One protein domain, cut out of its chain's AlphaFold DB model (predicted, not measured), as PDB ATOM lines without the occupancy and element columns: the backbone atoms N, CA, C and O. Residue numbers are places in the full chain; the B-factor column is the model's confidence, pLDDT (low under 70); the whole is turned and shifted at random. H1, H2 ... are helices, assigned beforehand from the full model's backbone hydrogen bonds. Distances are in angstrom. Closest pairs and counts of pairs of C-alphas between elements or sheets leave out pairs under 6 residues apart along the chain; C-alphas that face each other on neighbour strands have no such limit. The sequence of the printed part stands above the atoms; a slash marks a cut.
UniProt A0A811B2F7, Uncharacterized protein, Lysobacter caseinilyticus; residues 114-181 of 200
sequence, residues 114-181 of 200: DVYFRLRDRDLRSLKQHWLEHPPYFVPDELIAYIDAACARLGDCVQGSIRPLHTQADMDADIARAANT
ATOM      1  N   ASP A 114     126.659 180.355 179.580       88.00
ATOM      2  CA  ASP A 114     127.850 180.930 178.967       88.00
ATOM      3  C   ASP A 114     128.177 180.268 177.618       88.00
ATOM      4  O   ASP A 114     127.978 179.068 177.403       88.00
ATOM      5  N   VAL A 115     128.728 181.062 176.697       84.19
ATOM      6  CA  VAL A 115     129.184 180.600 175.380       84.19
ATOM      7  C   VAL A 115     130.237 179.491 175.472       84.19
ATOM      8  O   VAL A 115     130.340 178.670 174.555       84.19
ATOM      9  N   TYR A 116     130.977 179.444 176.580       85.44
ATOM     10  CA  TYR A 116     131.943 178.412 176.924       85.44
ATOM     11  C   TYR A 116     131.377 177.002 176.764       85.44
ATOM     12  O   TYR A 116     132.002 176.196 176.082       85.44
ATOM     13  N   PHE A 117     130.188 176.714 177.305       86.31
ATOM     14  CA  PHE A 117     129.622 175.359 177.287       86.31
ATOM     15  C   PHE A 117     129.414 174.855 175.856       86.31
ATOM     16  O   PHE A 117     129.806 173.741 175.521       86.31
ATOM     17  N   ARG A 118     128.914 175.727 174.972       85.75
ATOM     18  CA  ARG A 118     128.742 175.422 173.545       85.75
ATOM     19  C   ARG A 118     130.075 175.174 172.831       85.75
ATOM     20  O   ARG A 118     130.152 174.285 171.987       85.75
ATOM     21  N   LEU A 119     131.097 175.984 173.113       85.50
ATOM     22  CA  LEU A 119     132.417 175.844 172.483       85.50
ATOM     23  C   LEU A 119     133.128 174.581 172.969       85.50
ATOM     24  O   LEU A 119     133.556 173.778 172.147       85.50
ATOM     25  N   ARG A 120     133.151 174.366 174.288       89.19
ATOM     26  CA  ARG A 120     133.650 173.148 174.927       89.19
ATOM     27  C   ARG A 120     133.012 171.911 174.303       89.19
ATOM     28  O   ARG A 120     133.724 171.024 173.862       89.19
ATOM     29  N   ASP A 121     131.686 171.855 174.231       90.50
ATOM     30  CA  ASP A 121     130.969 170.673 173.743       90.50
ATOM     31  C   ASP A 121     131.283 170.333 172.282       90.50
ATOM     32  O   ASP A 121     131.502 169.168 171.943       90.50
ATOM     33  N   ARG A 122     131.374 171.354 171.422       89.38
ATOM     34  CA  ARG A 122     131.839 171.200 170.037       89.38
ATOM     35  C   ARG A 122     133.264 170.638 169.983       89.38
ATOM     36  O   ARG A 122     133.543 169.744 169.181       89.38
ATOM     37  N   ASP A 123     134.156 171.181 170.805       89.88
ATOM     38  CA  ASP A 123     135.579 170.845 170.779       89.88
ATOM     39  C   ASP A 123     135.831 169.438 171.346       89.88
ATOM     40  O   ASP A 123     136.501 168.638 170.698       89.88
ATOM     41  N   LEU A 124     135.214 169.076 172.479       92.12
ATOM     42  CA  LEU A 124     135.335 167.743 173.087       92.12
ATOM     43  C   LEU A 124     134.751 166.640 172.198       92.12
ATOM     44  O   LEU A 124     135.310 165.549 172.130       92.12
ATOM     45  N   ARG A 125     133.665 166.924 171.470       92.19
ATOM     46  CA  ARG A 125     133.113 165.990 170.480       92.19
ATOM     47  C   ARG A 125     134.100 165.720 169.348       92.19
ATOM     48  O   ARG A 125     134.349 164.563 169.018       92.19
ATOM     49  N   SER A 126     134.651 166.789 168.774       89.69
ATOM     50  CA  SER A 126     135.617 166.699 167.674       89.69
ATOM     51  C   SER A 126     136.886 165.975 168.125       89.69
ATOM     52  O   SER A 126     137.399 165.115 167.414       89.69
ATOM     53  N   LEU A 127     137.346 166.269 169.345       92.00
ATOM     54  CA  LEU A 127     138.495 165.613 169.952       92.00
ATOM     55  C   LEU A 127     138.243 164.123 170.201       92.00
ATOM     56  O   LEU A 127     139.087 163.308 169.848       92.00
ATOM     57  N   LYS A 128     137.083 163.750 170.763       93.81
ATOM     58  CA  LYS A 128     136.747 162.338 170.989       93.81
ATOM     59  C   LYS A 128     136.734 161.562 169.679       93.81
ATOM     60  O   LYS A 128     137.297 160.475 169.626       93.81
ATOM     61  N   GLN A 129     136.128 162.114 168.628       93.69
ATOM     62  CA  GLN A 129     136.157 161.491 167.305       93.69
ATOM     63  C   GLN A 129     137.590 161.280 166.825       93.69
ATOM     64  O   GLN A 129     137.956 160.159 166.480       93.69
ATOM     65  N   HIS A 130     138.407 162.330 166.880       91.81
ATOM     66  CA  HIS A 130     139.802 162.245 166.483       91.81
ATOM     67  C   HIS A 130     140.564 161.173 167.275       91.81
ATOM     68  O   HIS A 130     141.245 160.356 166.673       91.81
ATOM     69  N   TRP A 131     140.400 161.102 168.596       93.50
ATOM     70  CA  TRP A 131     141.102 160.132 169.447       93.50
ATOM     71  C   TRP A 131     140.609 158.688 169.341       93.50
ATOM     72  O   TRP A 131     141.334 157.770 169.723       93.50
ATOM     73  N   LEU A 132     139.401 158.461 168.825       94.00
ATOM     74  CA  LEU A 132     138.951 157.114 168.469       94.00
ATOM     75  C   LEU A 132     139.606 156.619 167.171       94.00
ATOM     76  O   LEU A 132     139.814 155.418 167.021       94.00
ATOM     77  N   GLU A 133     139.934 157.529 166.252       93.81
ATOM     78  CA  GLU A 133     140.633 157.228 164.994       93.81
ATOM     79  C   GLU A 133     142.161 157.206 165.180       93.81
ATOM     80  O   GLU A 133     142.862 156.380 164.592       93.81
ATOM     81  N   HIS A 134     142.666 158.083 166.046       90.88
ATOM     82  CA  HIS A 134     144.077 158.328 166.318       90.88
ATOM     83  C   HIS A 134     144.320 158.314 167.832       90.88
ATOM     84  O   HIS A 134     144.250 159.359 168.482       90.88
ATOM     85  N   PRO A 135     144.574 157.127 168.412       90.38
ATOM     86  CA  PRO A 135     144.798 156.979 169.843       90.38
ATOM     87  C   PRO A 135     145.872 157.947 170.366       90.38
ATOM     88  O   PRO A 135     146.984 157.949 169.831       90.38
ATOM     89  N   PRO A 136     145.584 158.751 171.406       89.00
ATOM     90  CA  PRO A 136     146.572 159.668 171.955       89.00
ATOM     91  C   PRO A 136     147.693 158.890 172.648       89.00
ATOM     92  O   PRO A 136     147.461 157.812 173.198       89.00
ATOM     93  N   TYR A 137     148.899 159.459 172.686       86.81
ATOM     94  CA  TYR A 137     150.037 158.828 173.360       86.81
ATOM     95  C   TYR A 137     149.732 158.528 174.834       86.81
ATOM     96  O   TYR A 137     149.843 157.390 175.276       86.81
ATOM     97  N   PHE A 138     149.280 159.537 175.578       88.69
ATOM     98  CA  PHE A 138     148.897 159.416 176.979       88.69
ATOM     99  C   PHE A 138     147.854 160.482 177.332       88.69
ATOM    100  O   PHE A 138     147.986 161.642 176.939       88.69
ATOM    101  N   VAL A 139     146.832 160.096 178.097       88.88
ATOM    102  CA  VAL A 139     145.829 161.001 178.673       88.88
ATOM    103  C   VAL A 139     145.425 160.444 180.042       88.88
ATOM    104  O   VAL A 139     145.097 159.261 180.112       88.88
ATOM    105  N   PRO A 140     145.411 161.256 181.115       88.75
ATOM    106  CA  PRO A 140     144.906 160.828 182.417       88.75
ATOM    107  C   PRO A 140     143.441 160.370 182.362       88.75
ATOM    108  O   PRO A 140     142.607 161.017 181.722       88.75
ATOM    109  N   ASP A 141     143.110 159.310 183.102       90.25
ATOM    110  CA  ASP A 141     141.759 158.723 183.131       90.25
ATOM    111  C   ASP A 141     140.676 159.736 183.531       90.25
ATOM    112  O   ASP A 141     139.559 159.699 183.016       90.25
ATOM    113  N   GLU A 142     141.004 160.690 184.406       90.88
ATOM    114  CA  GLU A 142     140.097 161.771 184.807       90.88
ATOM    115  C   GLU A 142     139.667 162.657 183.627       90.88
ATOM    116  O   GLU A 142     138.506 163.066 183.548       90.88
ATOM    117  N   LEU A 143     140.562 162.903 182.664       91.69
ATOM    118  CA  LEU A 143     140.258 163.700 181.476       91.69
ATOM    119  C   LEU A 143     139.462 162.885 180.452       91.69
ATOM    120  O   LEU A 143     138.605 163.437 179.763       91.69
ATOM    121  N   ILE A 144     139.684 161.569 180.389       93.62
ATOM    122  CA  ILE A 144     138.846 160.658 179.597       93.62
ATOM    123  C   ILE A 144     137.419 160.653 180.157       93.62
ATOM    124  O   ILE A 144     136.464 160.886 179.415       93.62
ATOM    125  N   ALA A 145     137.272 160.480 181.473       93.94
ATOM    126  CA  ALA A 145     135.979 160.524 182.151       93.94
ATOM    127  C   ALA A 145     135.276 161.877 181.961       93.94
ATOM    128  O   ALA A 145     134.060 161.928 181.761       93.94
ATOM    129  N   TYR A 146     136.037 162.973 181.969       92.25
ATOM    130  CA  TYR A 146     135.531 164.309 181.677       92.25
ATOM    131  C   TYR A 146     134.945 164.427 180.260       92.25
ATOM    132  O   TYR A 146     133.815 164.900 180.098       92.25
ATOM    133  N   ILE A 147     135.675 163.953 179.245       94.25
ATOM    134  CA  ILE A 147     135.210 163.933 177.849       94.25
ATOM    135  C   ILE A 147     133.950 163.073 177.715       94.25
ATOM    136  O   ILE A 147     132.974 163.503 177.096       94.25
ATOM    137  N   ASP A 148     133.937 161.885 178.318       93.62
ATOM    138  CA  ASP A 148     132.790 160.977 178.266       93.62
ATOM    139  C   ASP A 148     131.549 161.575 178.936       93.62
ATOM    140  O   ASP A 148     130.454 161.521 178.368       93.62
ATOM    141  N   ALA A 149     131.715 162.225 180.090       92.06
ATOM    142  CA  ALA A 149     130.632 162.921 180.775       92.06
ATOM    143  C   ALA A 149     130.078 164.093 179.948       92.06
ATOM    144  O   ALA A 149     128.864 164.313 179.938       92.06
ATOM    145  N   ALA A 150     130.936 164.839 179.244       90.75
ATOM    146  CA  ALA A 150     130.500 165.887 178.323       90.75
ATOM    147  C   ALA A 150     129.740 165.313 177.123       90.75
ATOM    148  O   ALA A 150     128.638 165.764 176.809       90.75
ATOM    149  N   CYS A 151     130.273 164.260 176.510       91.56
ATOM    150  CA  CYS A 151     129.658 163.600 175.366       91.56
ATOM    151  C   CYS A 151     128.310 162.945 175.681       91.56
ATOM    152  O   CYS A 151     127.401 163.009 174.852       91.56
ATOM    153  N   ALA A 152     128.136 162.386 176.882       91.50
ATOM    154  CA  ALA A 152     126.866 161.812 177.323       91.50
ATOM    155  C   ALA A 152     125.716 162.839 177.350       91.50
ATOM    156  O   ALA A 152     124.557 162.468 177.175       91.50
ATOM    157  N   ARG A 153     126.020 164.134 177.523       88.38
ATOM    158  CA  ARG A 153     125.018 165.215 177.532       88.38
ATOM    159  C   ARG A 153     124.572 165.653 176.136       88.38
ATOM    160  O   ARG A 153     123.512 166.257 176.016       88.38
ATOM    161  N   LEU A 154     125.365 165.378 175.097       83.69
ATOM    162  CA  LEU A 154     125.183 165.970 173.766       83.69
ATOM    163  C   LEU A 154     124.281 165.164 172.828       83.69
ATOM    164  O   LEU A 154     123.792 165.712 171.846       83.69
ATOM    165  N   GLY A 155     124.026 163.887 173.120       79.38
ATOM    166  CA  GLY A 155     123.148 163.011 172.330       79.38
ATOM    167  C   GLY A 155     123.679 162.627 170.937       79.38
ATOM    168  O   GLY A 155     123.354 161.552 170.444       79.38
ATOM    169  N   ASP A 156     124.531 163.452 170.331       86.69
ATOM    170  CA  ASP A 156     125.127 163.288 169.001       86.69
ATOM    171  C   ASP A 156     126.647 163.033 169.038       86.69
ATOM    172  O   ASP A 156     127.323 163.120 168.012       86.69
ATOM    173  N   CYS A 157     127.209 162.724 170.211       91.38
ATOM    174  CA  CYS A 157     128.624 162.384 170.322       91.38
ATOM    175  C   CYS A 157     128.897 160.930 169.892       91.38
ATOM    176  O   CYS A 157     128.095 160.020 170.122       91.38
ATOM    177  N   VAL A 158     130.060 160.721 169.268       92.25
ATOM    178  CA  VAL A 158     130.528 159.415 168.791       92.25
ATOM    179  C   VAL A 158     130.655 158.401 169.936       92.25
ATOM    180  O   VAL A 158     131.101 158.717 171.045       92.25
ATOM    181  N   GLN A 159     130.249 157.164 169.655       92.94
ATOM    182  CA  GLN A 159     130.312 156.050 170.597       92.94
ATOM    183  C   GLN A 159     131.690 155.383 170.563       92.94
ATOM    184  O   GLN A 159     132.329 155.311 169.518       92.94
ATOM    185  N   GLY A 160     132.123 154.859 171.707       92.56
ATOM    186  CA  GLY A 160     133.428 154.223 171.869       92.56
ATOM    187  C   GLY A 160     134.175 154.744 173.092       92.56
ATOM    188  O   GLY A 160     133.814 155.776 173.668       92.56
ATOM    189  N   SER A 161     135.214 154.009 173.477       93.19
ATOM    190  CA  SER A 161     136.095 154.347 174.595       93.19
ATOM    191  C   SER A 161     137.436 154.821 174.059       93.19
ATOM    192  O   SER A 161     138.048 154.130 173.244       93.19
ATOM    193  N   ILE A 162     137.897 155.972 174.544       93.31
ATOM    194  CA  ILE A 162     139.249 156.462 174.268       93.31
ATOM    195  C   ILE A 162     140.236 155.489 174.917       93.31
ATOM    196  O   ILE A 162     140.081 155.125 176.082       93.31
ATOM    197  N   ARG A 163     141.233 155.039 174.152       93.56
ATOM    198  CA  ARG A 163     142.279 154.125 174.622       93.56
ATOM    199  C   ARG A 163     143.641 154.729 174.305       93.56
ATOM    200  O   ARG A 163     144.067 154.612 173.161       93.56
ATOM    201  N   PRO A 164     144.297 155.393 175.267       92.00
ATOM    202  CA  PRO A 164     145.646 155.897 175.062       92.00
ATOM    203  C   PRO A 164     146.635 154.762 174.766       92.00
ATOM    204  O   PRO A 164     146.412 153.616 175.164       92.00
ATOM    205  N   LEU A 165     147.734 155.086 174.086       90.00
ATOM    206  CA  LEU A 165     148.806 154.128 173.790       90.00
ATOM    207  C   LEU A 165     149.575 153.712 175.051       90.00
ATOM    208  O   LEU A 165     150.039 152.576 175.137       90.00
ATOM    209  N   HIS A 166     149.676 154.620 176.022       88.06
ATOM    210  CA  HIS A 166     150.347 154.425 177.300       88.06
ATOM    211  C   HIS A 166     149.405 154.705 178.468       88.06
ATOM    212  O   HIS A 166     148.579 155.619 178.430       88.06
ATOM    213  N   THR A 167     149.558 153.927 179.532       88.12
ATOM    214  CA  THR A 167     148.852 154.126 180.798       88.12
ATOM    215  C   THR A 167     149.604 155.098 181.708       88.12
ATOM    216  O   THR A 167     150.777 155.404 181.491       88.12
ATOM    217  N   GLN A 168     148.952 155.541 182.786       83.19
ATOM    218  CA  GLN A 168     149.624 156.306 183.844       83.19
ATOM    219  C   GLN A 168     150.821 155.536 184.422       83.19
ATOM    220  O   GLN A 168     151.876 156.120 184.650       83.19
ATOM    221  N   ALA A 169     150.685 154.219 184.599       85.50
ATOM    222  CA  ALA A 169     151.759 153.381 185.119       85.50
ATOM    223  C   ALA A 169     152.972 153.336 184.174       85.50
ATOM    224  O   ALA A 169     154.110 153.364 184.644       85.50
ATOM    225  N   ASP A 170     152.740 153.311 182.857       86.94
ATOM    226  CA  ASP A 170     153.816 153.352 181.858       86.94
ATOM    227  C   ASP A 170     154.569 154.686 181.925       86.94
ATOM    228  O   ASP A 170     155.801 154.711 181.954       86.94
ATOM    229  N   MET A 171     153.829 155.793 182.043       83.06
ATOM    230  CA  MET A 171     154.408 157.128 182.193       83.06
ATOM    231  C   MET A 171     155.228 157.270 183.477       83.06
ATOM    232  O   MET A 171     156.352 157.773 183.440       83.06
ATOM    233  N   ASP A 172     154.701 156.798 184.606       84.25
ATOM    234  CA  ASP A 172     155.397 156.846 185.893       84.25
ATOM    235  C   ASP A 172     156.690 156.017 185.855       84.25
ATOM    236  O   ASP A 172     157.733 156.444 186.367       84.25
ATOM    237  N   ALA A 173     156.659 154.854 185.193       87.00
ATOM    238  CA  ALA A 173     157.830 154.006 184.998       87.00
ATOM    239  C   ALA A 173     158.901 154.680 184.124       87.00
ATOM    240  O   ALA A 173     160.095 154.606 184.442       87.00
ATOM    241  N   ASP A 174     158.501 155.364 183.053       82.62
ATOM    242  CA  ASP A 174     159.422 156.088 182.176       82.62
ATOM    243  C   ASP A 174     160.035 157.314 182.865       82.62
ATOM    244  O   ASP A 174     161.246 157.542 182.754       82.62
ATOM    245  N   ILE A 175     159.251 158.056 183.654       80.50
ATOM    246  CA  ILE A 175     159.750 159.166 184.483       80.50
ATOM    247  C   ILE A 175     160.769 158.651 185.505       80.50
ATOM    248  O   ILE A 175     161.859 159.221 185.634       80.50
ATOM    249  N   ALA A 176     160.458 157.553 186.200       84.69
ATOM    250  CA  ALA A 176     161.370 156.934 187.158       84.69
ATOM    251  C   ALA A 176     162.671 156.463 186.485       84.69
ATOM    252  O   ALA A 176     163.767 156.686 187.011       84.69
ATOM    253  N   ARG A 177     162.579 155.867 185.287       85.25
ATOM    254  CA  ARG A 177     163.752 155.469 184.493       85.25
ATOM    255  C   ARG A 177     164.600 156.685 184.118       85.25
ATOM    256  O   ARG A 177     165.809 156.662 184.343       85.25
ATOM    257  N   ALA A 178     163.972 157.751 183.620       80.31
ATOM    258  CA  ALA A 178     164.645 158.986 183.229       80.31
ATOM    259  C   ALA A 178     165.377 159.650 184.408       80.31
ATOM    260  O   ALA A 178     166.525 160.087 184.254       80.31
ATOM    261  N   ALA A 179     164.749 159.681 185.587       79.06
ATOM    262  CA  ALA A 179     165.355 160.188 186.816       79.06
ATOM    263  C   ALA A 179     166.619 159.395 187.195       79.06
ATOM    264  O   ALA A 179     167.673 159.993 187.427       79.06
ATOM    265  N   ASN A 180     166.556 158.061 187.140       78.50
ATOM    266  CA  ASN A 180     167.690 157.189 187.457       78.50
ATOM    267  C   ASN A 180     168.865 157.352 186.475       78.50
ATOM    268  O   ASN A 180     170.021 157.349 186.897       78.50
ATOM    269  N   THR A 181     168.601 157.571 185.181       75.38
ATOM    270  CA  THR A 181     169.663 157.863 184.196       75.38
ATOM    271  C   THR A 181     170.363 159.201 184.428       75.38
ATOM    272  O   THR A 181     171.563 159.295 184.188       75.38
TER     273      THR A 181
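What this domain is: This is residues 114 to 181 of the 200 residues of an uncharacterized protein of Lysobacter caseinilyticus (UniProt A0A811B2F7). Two helices, H1 and H2, cross steeply near their middles as an X and make a body with the links beside them, while the third helix, H3, points away from it as an arm. Residues 172 to 181 of H3 stick out, and this arm makes much of the length. The printed part has 68 residues, with three named helices in the order H1, H2, H3 and no named strand; the class is all helix. The whole is loose, with a radius of gyration of the C-alphas of 14.7 A, and elongated, spanning 47 by 26 by 15 A.

How they stand to each other: H1, residues 115 to 133, is the longest helix. It touches H2, residues 141 to 154, with its residues 121 to 128 alone. The closest C-alphas of the two, those of Leu 124 and Ile 147, are 6.1 A apart. H1 and H2 run opposite ways at a steep tilt of 66 degrees. H3, residues 168 to 181, touches no helix: it is apart from H1, and only just apart from H2, with the closest C-alphas 8.3 A apart. Every O i to N i+4 pair is within hydrogen-bond range in H1 and H3, and 8 of 10 are in H2.

Where its parts are: H1 measures 28.0 A from its first C-alpha, at (129.184, 180.600, 175.380), to its last. H2 measures 20.4 A and begins with C-alpha 141 at (141.759, 158.723, 183.131). H3 measures 20.1 A and ends with C-alpha 181 at (169.663, 157.863, 184.196).

The domain as a whole: The two C-alphas farthest apart, those of Gly 155 and Thr 181, are 48.3 A apart. Without residues 172 to 181, which stand free, the body spans 37 by 21 by 14 A. The link from H1 to H2 is short, and that from H2 to H3, residues 155 to 167, is long. The printed part has no cut. Its mean pLDDT is 88.7, and no printed residue is under 70.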